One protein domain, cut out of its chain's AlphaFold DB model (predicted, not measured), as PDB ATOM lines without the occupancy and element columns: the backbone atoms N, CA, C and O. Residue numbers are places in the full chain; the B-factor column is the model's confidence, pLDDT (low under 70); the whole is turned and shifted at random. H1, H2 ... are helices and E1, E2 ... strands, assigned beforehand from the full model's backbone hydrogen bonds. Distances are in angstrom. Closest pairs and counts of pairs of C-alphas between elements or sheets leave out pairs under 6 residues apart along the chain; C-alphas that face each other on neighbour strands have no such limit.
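What this domain is: This is residues 135 to 210 of the 222 residues of an uncharacterized protein of Psychromonas sp. Urea-02u-13 (UniProt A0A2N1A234). A three-stranded antiparallel sheet forms a wall with H1 and H3 over one face, crosswise to each other, and no named helix over the other. Short H2 sits off the sheet and folds back on H3 as a helical hairpin. The printed part has 76 residues, in the order E1 E2 H1 H2 H3 E3, with sheet order E1 - E2 - E3 and mixed class. It is compact, with a radius of gyration of the C-alphas of 11.9 A and spans of 33 by 22 by 17 A.

How they stand to each other: Inner strand E2, residues 153 to 159, forms a hairpin with edge strand E1, residues 142 to 148; N 146 and O 155 are 2.8 A apart, within hydrogen-bond range. Edge strand E3, residues 203 to 209, is antiparallel to E2, with N 156 and O 206 at 2.7 A. H1, residues 168 to 177, is over E2 at a height over the sheet of 8.5 A and runs along the strands, at 26 degrees to E2 on the local plane. H3, residues 187 to 197, is over E3 at a height of 9.1 A, on the same face; it runs slantwise to the strands, only just, at 31 degrees to E3 on the local plane. This gives two layers, helices on one face of a sheet. H1 and H3 touch, about perpendicular at 78 degrees; their closest C-alphas, Val 175 and Ala 190, are 5.7 A apart. H2, residues 179 to 184, touches H3 at a shallow tilt of 21 degrees, opposite ways; the closest C-alphas, Phe 181 and Ala 190, are 5.0 A apart. In H1, H2 and H3 every O i to N i+4 pair is within hydrogen-bond range.

Where its parts are: E1 begins at C-alpha 142 (191.424, 250.244, 226.511) and is 20.5 A long; E2 and E3 are each 20.3 A. H1 is 14.2 A, H2 8.5 A and H3 15.0 A. E3 ends at C-alpha 209 (197.876, 244.423, 246.764).

The domain as a whole: The farthest C-alphas, Arg 136 and Ser 150, are 36.2 A apart. The printed part has no cut and no long link. Residues 135 to 136 have pLDDT under 70.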
ATOM      1  N   SER A 135     179.938 253.846 230.841       65.81
ATOM      2  CA  SER A 135     178.563 254.335 230.966       65.81
ATOM      3  C   SER A 135     177.601 253.487 230.125       65.81
ATOM      4  O   SER A 135     177.875 253.235 228.952       65.81
ATOM      5  N   ARG A 136     176.458 253.101 230.708       68.12
ATOM      6  CA  ARG A 136     175.418 252.256 230.077       68.12
ATOM      7  C   ARG A 136     175.829 250.795 229.824       68.12
ATOM      8  O   ARG A 136     175.200 250.129 229.012       68.12
ATOM      9  N   GLY A 137     176.857 250.292 230.513       70.19
ATOM     10  CA  GLY A 137     177.254 248.880 230.433       70.19
ATOM     11  C   GLY A 137     178.047 248.514 229.177       70.19
ATOM     12  O   GLY A 137     178.230 247.334 228.897       70.19
ATOM     13  N   ILE A 138     178.519 249.509 228.420       76.00
ATOM     14  CA  ILE A 138     179.345 249.295 227.227       76.00
ATOM     15  C   ILE A 138     180.738 248.839 227.662       76.00
ATOM     16  O   ILE A 138     181.348 249.459 228.530       76.00
ATOM     17  N   GLU A 139     181.261 247.778 227.052       81.94
ATOM     18  CA  GLU A 139     182.608 247.286 227.341       81.94
ATOM     19  C   GLU A 139     183.685 248.331 227.004       81.94
ATOM     20  O   GLU A 139     183.706 248.918 225.918       81.94
ATOM     21  N   ASN A 140     184.609 248.546 227.939       82.81
ATOM     22  CA  ASN A 140     185.750 249.433 227.750       82.81
ATOM     23  C   ASN A 140     186.736 248.849 226.730       82.81
ATOM     24  O   ASN A 140     186.996 247.644 226.701       82.81
ATOM     25  N   ARG A 141     187.297 249.722 225.894       83.62
ATOM     26  CA  ARG A 141     188.155 249.361 224.754       83.62
ATOM     27  C   ARG A 141     189.639 249.388 225.086       83.62
ATOM     28  O   ARG A 141     190.425 248.808 224.353       83.62
ATOM     29  N   TRP A 142     190.023 250.045 226.170       87.19
ATOM     30  CA  TRP A 142     191.424 250.244 226.511       87.19
ATOM     31  C   TRP A 142     191.654 249.998 227.984       87.19
ATOM     32  O   TRP A 142     190.747 250.144 228.812       87.19
ATOM     33  N   SER A 143     192.871 249.578 228.311       91.50
ATOM     34  CA  SER A 143     193.254 249.342 229.687       91.50
ATOM     35  C   SER A 143     194.741 249.498 229.952       91.50
ATOM     36  O   SER A 143     195.593 249.031 229.198       91.50
ATOM     37  N   ILE A 144     195.046 250.063 231.112       93.88
ATOM     38  CA  ILE A 144     196.405 250.260 231.598       93.88
ATOM     39  C   ILE A 144     196.567 249.659 232.988       93.88
ATOM     40  O   ILE A 144     195.738 249.854 233.874       93.88
ATOM     41  N   LEU A 145     197.657 248.918 233.170       95.62
ATOM     42  CA  LEU A 145     198.084 248.329 234.430       95.62
ATOM     43  C   LEU A 145     199.339 249.050 234.927       95.62
ATOM     44  O   LEU A 145     200.391 249.032 234.288       95.62
ATOM     45  N   LYS A 146     199.233 249.651 236.104       96.50
ATOM     46  CA  LYS A 146     200.312 250.297 236.842       96.50
ATOM     47  C   LYS A 146     200.651 249.461 238.074       96.50
ATOM     48  O   LYS A 146     199.796 248.789 238.651       96.50
ATOM     49  N   TRP A 147     201.910 249.521 238.491       95.62
ATOM     50  CA  TRP A 147     202.417 248.843 239.680       95.62
ATOM     51  C   TRP A 147     203.277 249.804 240.492       95.62
ATOM     52  O   TRP A 147     204.062 250.560 239.922       95.62
ATOM     53  N   SER A 148     203.096 249.787 241.811       95.88
ATOM     54  CA  SER A 148     203.861 250.596 242.752       95.88
ATOM     55  C   SER A 148     204.869 249.698 243.472       95.88
ATOM     56  O   SER A 148     204.443 248.854 244.269       95.88
ATOM     57  N   PRO A 149     206.184 249.850 243.221       93.19
ATOM     58  CA  PRO A 149     207.209 249.019 243.853       93.19
ATOM     59  C   PRO A 149     207.247 249.189 245.373       93.19
ATOM     60  O   PRO A 149     207.334 248.205 246.104       93.19
ATOM     61  N   SER A 150     207.108 250.425 245.860       94.88
ATOM     62  CA  SER A 150     207.259 250.751 247.282       94.88
ATOM     63  C   SER A 150     206.185 250.116 248.164       94.88
ATOM     64  O   SER A 150     206.477 249.668 249.268       94.88
ATOM     65  N   THR A 151     204.946 250.053 247.678       96.44
ATOM     66  CA  THR A 151     203.807 249.509 248.438       96.44
ATOM     67  C   THR A 151     203.341 248.149 247.938       96.44
ATOM     68  O   THR A 151     202.429 247.564 248.518       96.44
ATOM     69  N   LYS A 152     203.942 247.640 246.856       97.25
ATOM     70  CA  LYS A 152     203.553 246.392 246.183       97.25
ATOM     71  C   LYS A 152     202.056 246.356 245.854       97.25
ATOM     72  O   LYS A 152     201.399 245.322 245.979       97.25
ATOM     73  N   THR A 153     201.512 247.497 245.440       98.25
ATOM     74  CA  THR A 153     200.116 247.642 245.006       98.25
ATOM     75  C   THR A 153     200.036 247.785 243.493       98.25
ATOM     76  O   THR A 153     201.015 248.142 242.835       98.25
ATOM     77  N   TRP A 154     198.876 247.493 242.921       98.06
ATOM     78  CA  TRP A 154     198.605 247.653 241.497       98.06
ATOM     79  C   TRP A 154     197.343 248.481 241.276       98.06
ATOM     80  O   TRP A 154     196.454 248.527 242.128       98.06
ATOM     81  N   LEU A 155     197.287 249.120 240.112       97.69
ATOM     82  CA  LEU A 155     196.142 249.863 239.608       97.69
ATOM     83  C   LEU A 155     195.888 249.424 238.174       97.69
ATOM     84  O   LEU A 155     196.779 249.487 237.336       97.69
ATOM     85  N   TYR A 156     194.671 249.004 237.894       96.56
ATOM     86  CA  TYR A 156     194.197 248.656 236.574       96.56
ATOM     87  C   TYR A 156     193.032 249.571 236.211       96.56
ATOM     88  O   TYR A 156     191.953 249.497 236.808       96.56
ATOM     89  N   VAL A 157     193.274 250.451 235.248       94.19
ATOM     90  CA  VAL A 157     192.280 251.392 234.735       94.19
ATOM     91  C   VAL A 157     191.789 250.879 233.398       94.19
ATOM     92  O   VAL A 157     192.594 250.481 232.561       94.19
ATOM     93  N   THR A 158     190.478 250.901 233.184       91.94
ATOM     94  CA  THR A 158     189.894 250.639 231.866       91.94
ATOM     95  C   THR A 158     189.006 251.800 231.446       91.94
ATOM     96  O   THR A 158     188.347 252.406 232.292       91.94
ATOM     97  N   ALA A 159     188.974 252.107 230.155       89.31
ATOM     98  CA  ALA A 159     188.176 253.198 229.609       89.31
ATOM     99  C   ALA A 159     187.661 252.878 228.198       89.31
ATOM    100  O   ALA A 159     188.167 251.982 227.512       89.31
ATOM    101  N   GLY A 160     186.615 253.593 227.780       83.94
ATOM    102  CA  GLY A 160     186.171 253.626 226.385       83.94
ATOM    103  C   GLY A 160     187.108 254.469 225.510       83.94
ATOM    104  O   GLY A 160     188.238 254.736 225.894       83.94
ATOM    105  N   GLY A 161     186.626 254.916 224.347       78.00
ATOM    106  CA  GLY A 161     187.367 255.832 223.463       78.00
ATOM    107  C   GLY A 161     187.794 255.228 222.123       78.00
ATOM    108  O   GLY A 161     187.584 254.044 221.860       78.00
ATOM    109  N   GLY A 162     188.316 256.065 221.229       74.31
ATOM    110  CA  GLY A 162     188.817 255.657 219.911       74.31
ATOM    111  C   GLY A 162     190.289 255.249 219.938       74.31
ATOM    112  O   GLY A 162     190.688 254.385 219.168       74.31
ATOM    113  N   ASN A 163     191.064 255.807 220.866       75.88
ATOM    114  CA  ASN A 163     192.503 255.597 220.991       75.88
ATOM    115  C   ASN A 163     192.867 255.056 222.369       75.88
ATOM    116  O   ASN A 163     192.167 255.313 223.348       75.88
ATOM    117  N   ASP A 164     194.001 254.363 222.461       74.19
ATOM    118  CA  ASP A 164     194.506 253.844 223.731       74.19
ATOM    119  C   ASP A 164     194.852 254.952 224.727       74.19
ATOM    120  O   ASP A 164     194.941 254.700 225.917       74.19
ATOM    121  N   THR A 165     194.969 256.202 224.293       79.00
ATOM    122  CA  THR A 165     195.168 257.337 225.187       79.00
ATOM    123  C   THR A 165     193.883 257.877 225.820       79.00
ATOM    124  O   THR A 165     193.953 258.627 226.797       79.00
ATOM    125  N   ASP A 166     192.713 257.481 225.317       81.12
ATOM    126  CA  ASP A 166     191.437 258.087 225.685       81.12
ATOM    127  C   ASP A 166     190.949 257.585 227.055       81.12
ATOM    128  O   ASP A 166     190.645 256.410 227.255       81.12
ATOM    129  N   GLY A 167     190.854 258.492 228.031       82.56
ATOM    130  CA  GLY A 167     190.213 258.269 229.336       82.56
ATOM    131  C   GLY A 167     190.953 257.347 230.316       82.56
ATOM    132  O   GLY A 167     190.814 257.519 231.527       82.56
ATOM    133  N   MET A 168     191.770 256.391 229.858       89.38
ATOM    134  CA  MET A 168     192.510 255.512 230.776       89.38
ATOM    135  C   MET A 168     193.639 256.260 231.495       89.38
ATOM    136  O   MET A 168     193.856 256.050 232.689       89.38
ATOM    137  N   TRP A 169     194.322 257.175 230.798       91.38
ATOM    138  CA  TRP A 169     195.355 258.017 231.405       91.38
ATOM    139  C   TRP A 169     194.784 259.087 232.323       91.38
ATOM    140  O   TRP A 169     195.437 259.411 233.305       91.38
ATOM    141  N   GLU A 170     193.568 259.570 232.062       91.75
ATOM    142  CA  GLU A 170     192.837 260.434 232.997       91.75
ATOM    143  C   GLU A 170     192.656 259.712 234.337       91.75
ATOM    144  O   GLU A 170     193.049 260.234 235.372       91.75
ATOM    145  N   GLY A 171     192.201 258.453 234.326       92.88
ATOM    146  CA  GLY A 171     192.073 257.673 235.560       92.88
ATOM    147  C   GLY A 171     193.404 257.362 236.249       92.88
ATOM    148  O   GLY A 171     193.469 257.345 237.477       92.88
ATOM    149  N   VAL A 172     194.484 257.141 235.491       95.62
ATOM    150  CA  VAL A 172     195.832 257.016 236.076       95.62
ATOM    151  C   VAL A 172     196.268 258.333 236.708       95.62
ATOM    152  O   VAL A 172     196.772 258.320 237.829       95.62
ATOM    153  N   PHE A 173     196.058 259.454 236.021       95.75
ATOM    154  CA  PHE A 173     196.421 260.785 236.489       95.75
ATOM    155  C   PHE A 173     195.644 261.160 237.749       95.75
ATOM    156  O   PHE A 173     196.266 261.543 238.735       95.75
ATOM    157  N   ASP A 174     194.328 260.952 237.765       95.38
ATOM    158  CA  ASP A 174     193.475 261.199 238.929       95.38
ATOM    159  C   ASP A 174     193.987 260.449 240.161       95.38
ATOM    160  O   ASP A 174     194.055 261.016 241.249       95.38
ATOM    161  N   VAL A 175     194.410 259.190 239.999       97.06
ATOM    162  CA  VAL A 175     194.958 258.392 241.104       97.06
ATOM    163  C   VAL A 175     196.370 258.834 241.482       97.06
ATOM    164  O   VAL A 175     196.631 259.044 242.663       97.06
ATOM    165  N   GLU A 176     197.288 258.984 240.524       97.25
ATOM    166  CA  GLU A 176     198.694 259.316 240.803       97.25
ATOM    167  C   GLU A 176     198.876 260.752 241.324       97.25
ATOM    168  O   GLU A 176     199.809 261.017 242.090       97.25
ATOM    169  N   GLN A 177     197.982 261.674 240.957       97.12
ATOM    170  CA  GLN A 177     198.019 263.063 241.413       97.12
ATOM    171  C   GLN A 177     197.229 263.322 242.693       97.12
ATOM    172  O   GLN A 177     197.448 264.365 243.315       97.12
ATOM    173  N   HIS A 178     196.381 262.385 243.121       97.12
ATOM    174  CA  HIS A 178     195.659 262.493 244.381       97.12
ATOM    175  C   HIS A 178     196.631 262.605 245.567       97.12
ATOM    176  O   HIS A 178     197.601 261.844 245.670       97.12
ATOM    177  N   ASP A 179     196.343 263.486 246.527       97.56
ATOM    178  CA  ASP A 179     197.222 263.733 247.685       97.56
ATOM    179  C   ASP A 179     197.506 262.465 248.499       97.56
ATOM    180  O   ASP A 179     198.619 262.235 248.982       97.56
ATOM    181  N   VAL A 180     196.506 261.585 248.593       97.31
ATOM    182  CA  VAL A 180     196.645 260.257 249.213       97.31
ATOM    183  C   VAL A 180     197.716 259.418 248.510       97.31
ATOM    184  O   VAL A 180     198.525 258.792 249.198       97.31
ATOM    185  N   PHE A 181     197.787 259.410 247.173       97.69
ATOM    186  CA  PHE A 181     198.851 258.689 246.469       97.69
ATOM    187  C   PHE A 181     200.198 259.367 246.660       97.69
ATOM    188  O   PHE A 181     201.178 258.692 246.962       97.69
ATOM    189  N   LYS A 182     200.260 260.698 246.546       97.12
ATOM    190  CA  LYS A 182     201.508 261.452 246.730       97.12
ATOM    191  C   LYS A 182     202.160 261.139 248.078       97.12
ATOM    192  O   LYS A 182     203.365 260.888 248.099       97.12
ATOM    193  N   ARG A 183     201.356 261.060 249.146       97.25
ATOM    194  CA  ARG A 183     201.790 260.710 250.509       97.25
ATOM    195  C   ARG A 183     202.091 259.228 250.719       97.25
ATOM    196  O   ARG A 183     203.065 258.905 251.383       97.25
ATOM    197  N   THR A 184     201.247 258.326 250.216       97.12
ATOM    198  CA  THR A 184     201.316 256.895 250.591       97.12
ATOM    199  C   THR A 184     201.972 256.005 249.543       97.12
ATOM    200  O   THR A 184     202.359 254.886 249.859       97.12
ATOM    201  N   LYS A 185     202.046 256.459 248.287       97.44
ATOM    202  CA  LYS A 185     202.429 255.677 247.097       97.44
ATOM    203  C   LYS A 185     201.618 254.382 246.920       97.44
ATOM    204  O   LYS A 185     202.058 253.463 246.226       97.44
ATOM    205  N   SER A 186     200.451 254.284 247.561       97.62
ATOM    206  CA  SER A 186     199.575 253.111 247.544       97.62
ATOM    207  C   SER A 186     198.419 253.323 246.579       97.62
ATOM    208  O   SER A 186     197.578 254.201 246.790       97.62
ATOM    209  N   PHE A 187     198.335 252.472 245.557       98.12
ATOM    210  CA  PHE A 187     197.193 252.458 244.647       98.12
ATOM    211  C   PHE A 187     195.895 252.026 245.335       98.12
ATOM    212  O   PHE A 187     194.828 252.454 244.913       98.12
ATOM    213  N   VAL A 188     195.967 251.251 246.424       97.81
ATOM    214  CA  VAL A 188     194.778 250.861 247.200       97.81
ATOM    215  C   VAL A 188     194.169 252.071 247.903       97.81
ATOM    216  O   VAL A 188     192.976 252.335 247.767       97.81
ATOM    217  N   ASN A 189     194.988 252.844 248.620       97.44
ATOM    218  CA  ASN A 189     194.499 253.999 249.376       97.44
ATOM    219  C   ASN A 189     194.005 255.101 248.435       97.44
ATOM    220  O   ASN A 189     192.921 255.651 248.628       97.44
ATOM    221  N   ALA A 190     194.785 255.405 247.398       97.62
ATOM    222  CA  ALA A 190     194.436 256.441 246.437       97.62
ATOM    223  C   ALA A 190     193.257 256.046 245.543       97.62
ATOM    224  O   ALA A 190     192.357 256.853 245.335       97.62
ATOM    225  N   GLY A 191     193.215 254.796 245.074       96.75
ATOM    226  CA  GLY A 191     192.105 254.278 244.282       96.75
ATOM    227  C   GLY A 191     190.777 254.335 245.039       96.75
ATOM    228  O   GLY A 191     189.772 254.745 244.464       96.75
ATOM    229  N   ASN A 192     190.772 254.008 246.338       96.75
ATOM    230  CA  ASN A 192     189.590 254.166 247.190       96.75
ATOM    231  C   ASN A 192     189.161 255.635 247.321       96.75
ATOM    232  O   ASN A 192     187.973 255.930 247.194       96.75
ATOM    233  N   ALA A 193     190.112 256.550 247.532       96.31
ATOM    234  CA  ALA A 193     189.820 257.976 247.662       96.31
ATOM    235  C   ALA A 193     189.228 258.568 246.370       96.31
ATOM    236  O   ALA A 193     188.161 259.175 246.413       96.31
ATOM    237  N   VAL A 194     189.849 258.301 245.215       95.12
ATOM    238  CA  VAL A 194     189.338 258.731 243.899       95.12
ATOM    239  C   VAL A 194     187.979 258.105 243.601       95.12
ATOM    240  O   VAL A 194     187.070 258.767 243.101       95.12
ATOM    241  N   LYS A 195     187.796 256.822 243.939       92.69
ATOM    242  CA  LYS A 195     186.519 256.133 243.735       92.69
ATOM    243  C   LYS A 195     185.376 256.783 244.521       92.69
ATOM    244  O   LYS A 195     184.252 256.788 244.014       92.69
ATOM    245  N   ALA A 196     185.664 257.296 245.718       92.12
ATOM    246  CA  ALA A 196     184.702 257.980 246.576       92.12
ATOM    247  C   ALA A 196     184.427 259.427 246.132       92.12
ATOM    248  O   ALA A 196     183.288 259.873 246.230       92.12
ATOM    249  N   SER A 197     185.435 260.149 245.624       90.94
ATOM    250  CA  SER A 197     185.300 261.563 245.243       90.94
ATOM    251  C   SER A 197     184.779 261.788 243.819       90.94
ATOM    252  O   SER A 197     184.146 262.808 243.565       90.94
ATOM    253  N   ASN A 198     184.993 260.845 242.893       83.62
ATOM    254  CA  ASN A 198     184.590 260.980 241.491       83.62
ATOM    255  C   ASN A 198     183.626 259.862 241.059       83.62
ATOM    256  O   ASN A 198     184.013 258.879 240.415       83.62
ATOM    257  N   GLY A 199     182.350 260.005 241.431       75.94
ATOM    258  CA  GLY A 199     181.285 259.054 241.085       75.94
ATOM    259  C   GLY A 199     180.859 259.069 239.610       75.94
ATOM    260  O   GLY A 199     180.325 258.074 239.129       75.94
ATOM    261  N   LEU A 200     181.129 260.162 238.884       77.75
ATOM    262  CA  LEU A 200     180.743 260.364 237.477       77.75
ATOM    263  C   LEU A 200     181.867 260.038 236.477       77.75
ATOM    264  O   LEU A 200     181.772 260.366 235.294       77.75
ATOM    265  N   ARG A 201     182.938 259.392 236.946       81.31
ATOM    266  CA  ARG A 201     184.096 259.002 236.134       81.31
ATOM    267  C   ARG A 201     183.709 258.172 234.904       81.31
ATOM    268  O   ARG A 201     182.852 257.291 234.962       81.31
ATOM    269  N   LYS A 202     184.418 258.410 233.797       85.12
ATOM    270  CA  LYS A 202     184.251 257.698 232.512       85.12
ATOM    271  C   LYS A 202     185.119 256.439 232.386       85.12
ATOM    272  O   LYS A 202     185.100 255.774 231.353       85.12
ATOM    273  N   TYR A 203     185.871 256.111 233.432       89.31
ATOM    274  CA  TYR A 203     186.774 254.969 233.507       89.31
ATOM    275  C   TYR A 203     186.429 254.073 234.706       89.31
ATOM    276  O   TYR A 203     185.843 254.503 235.704       89.31
ATOM    277  N   THR A 204     186.820 252.803 234.632       91.19
ATOM    278  CA  THR A 204     186.744 251.868 235.762       91.19
ATOM    279  C   THR A 204     188.101 251.773 236.444       91.19
ATOM    280  O   THR A 204     189.120 251.655 235.770       91.19
ATOM    281  N   LEU A 205     188.100 251.757 237.778       93.50
ATOM    282  CA  LEU A 205     189.284 251.511 238.597       93.50
ATOM    283  C   LEU A 205     189.177 250.140 239.264       93.50
ATOM    284  O   LEU A 205     188.226 249.882 240.003       93.50
ATOM    285  N   ASN A 206     190.177 249.295 239.044       95.12
ATOM    286  CA  ASN A 206     190.450 248.113 239.850       95.12
ATOM    287  C   ASN A 206     191.834 248.281 240.467       95.12
ATOM    288  O   ASN A 206     192.750 248.758 239.810       95.12
ATOM    289  N   PHE A 207     192.002 247.914 241.724       97.19
ATOM    290  CA  PHE A 207     193.277 248.055 242.418       97.19
ATOM    291  C   PHE A 207     193.338 247.067 243.574       97.19
ATOM    292  O   PHE A 207     192.312 246.581 244.048       97.19
ATOM    293  N   GLY A 208     194.549 246.775 244.032       97.94
ATOM    294  CA  GLY A 208     194.772 245.817 245.107       97.94
ATOM    295  C   GLY A 208     196.236 245.723 245.503       97.94
ATOM    296  O   GLY A 208     197.113 246.364 244.914       97.94
ATOM    297  N   SER A 209     196.516 244.892 246.502       98.06
ATOM    298  CA  SER A 209     197.876 244.423 246.764       98.06
ATOM    299  C   SER A 209     198.297 243.393 245.713       98.06
ATOM    300  O   SER A 209     197.463 242.729 245.089       98.06
ATOM    301  N   VAL A 210     199.603 243.193 245.535       97.06
ATOM    302  CA  VAL A 210     200.141 242.163 244.631       97.06
ATOM    303  C   VAL A 210     199.624 240.755 244.969       97.06
ATOM    304  O   VAL A 210     199.380 239.965 244.062       97.06
TER     305      VAL A 210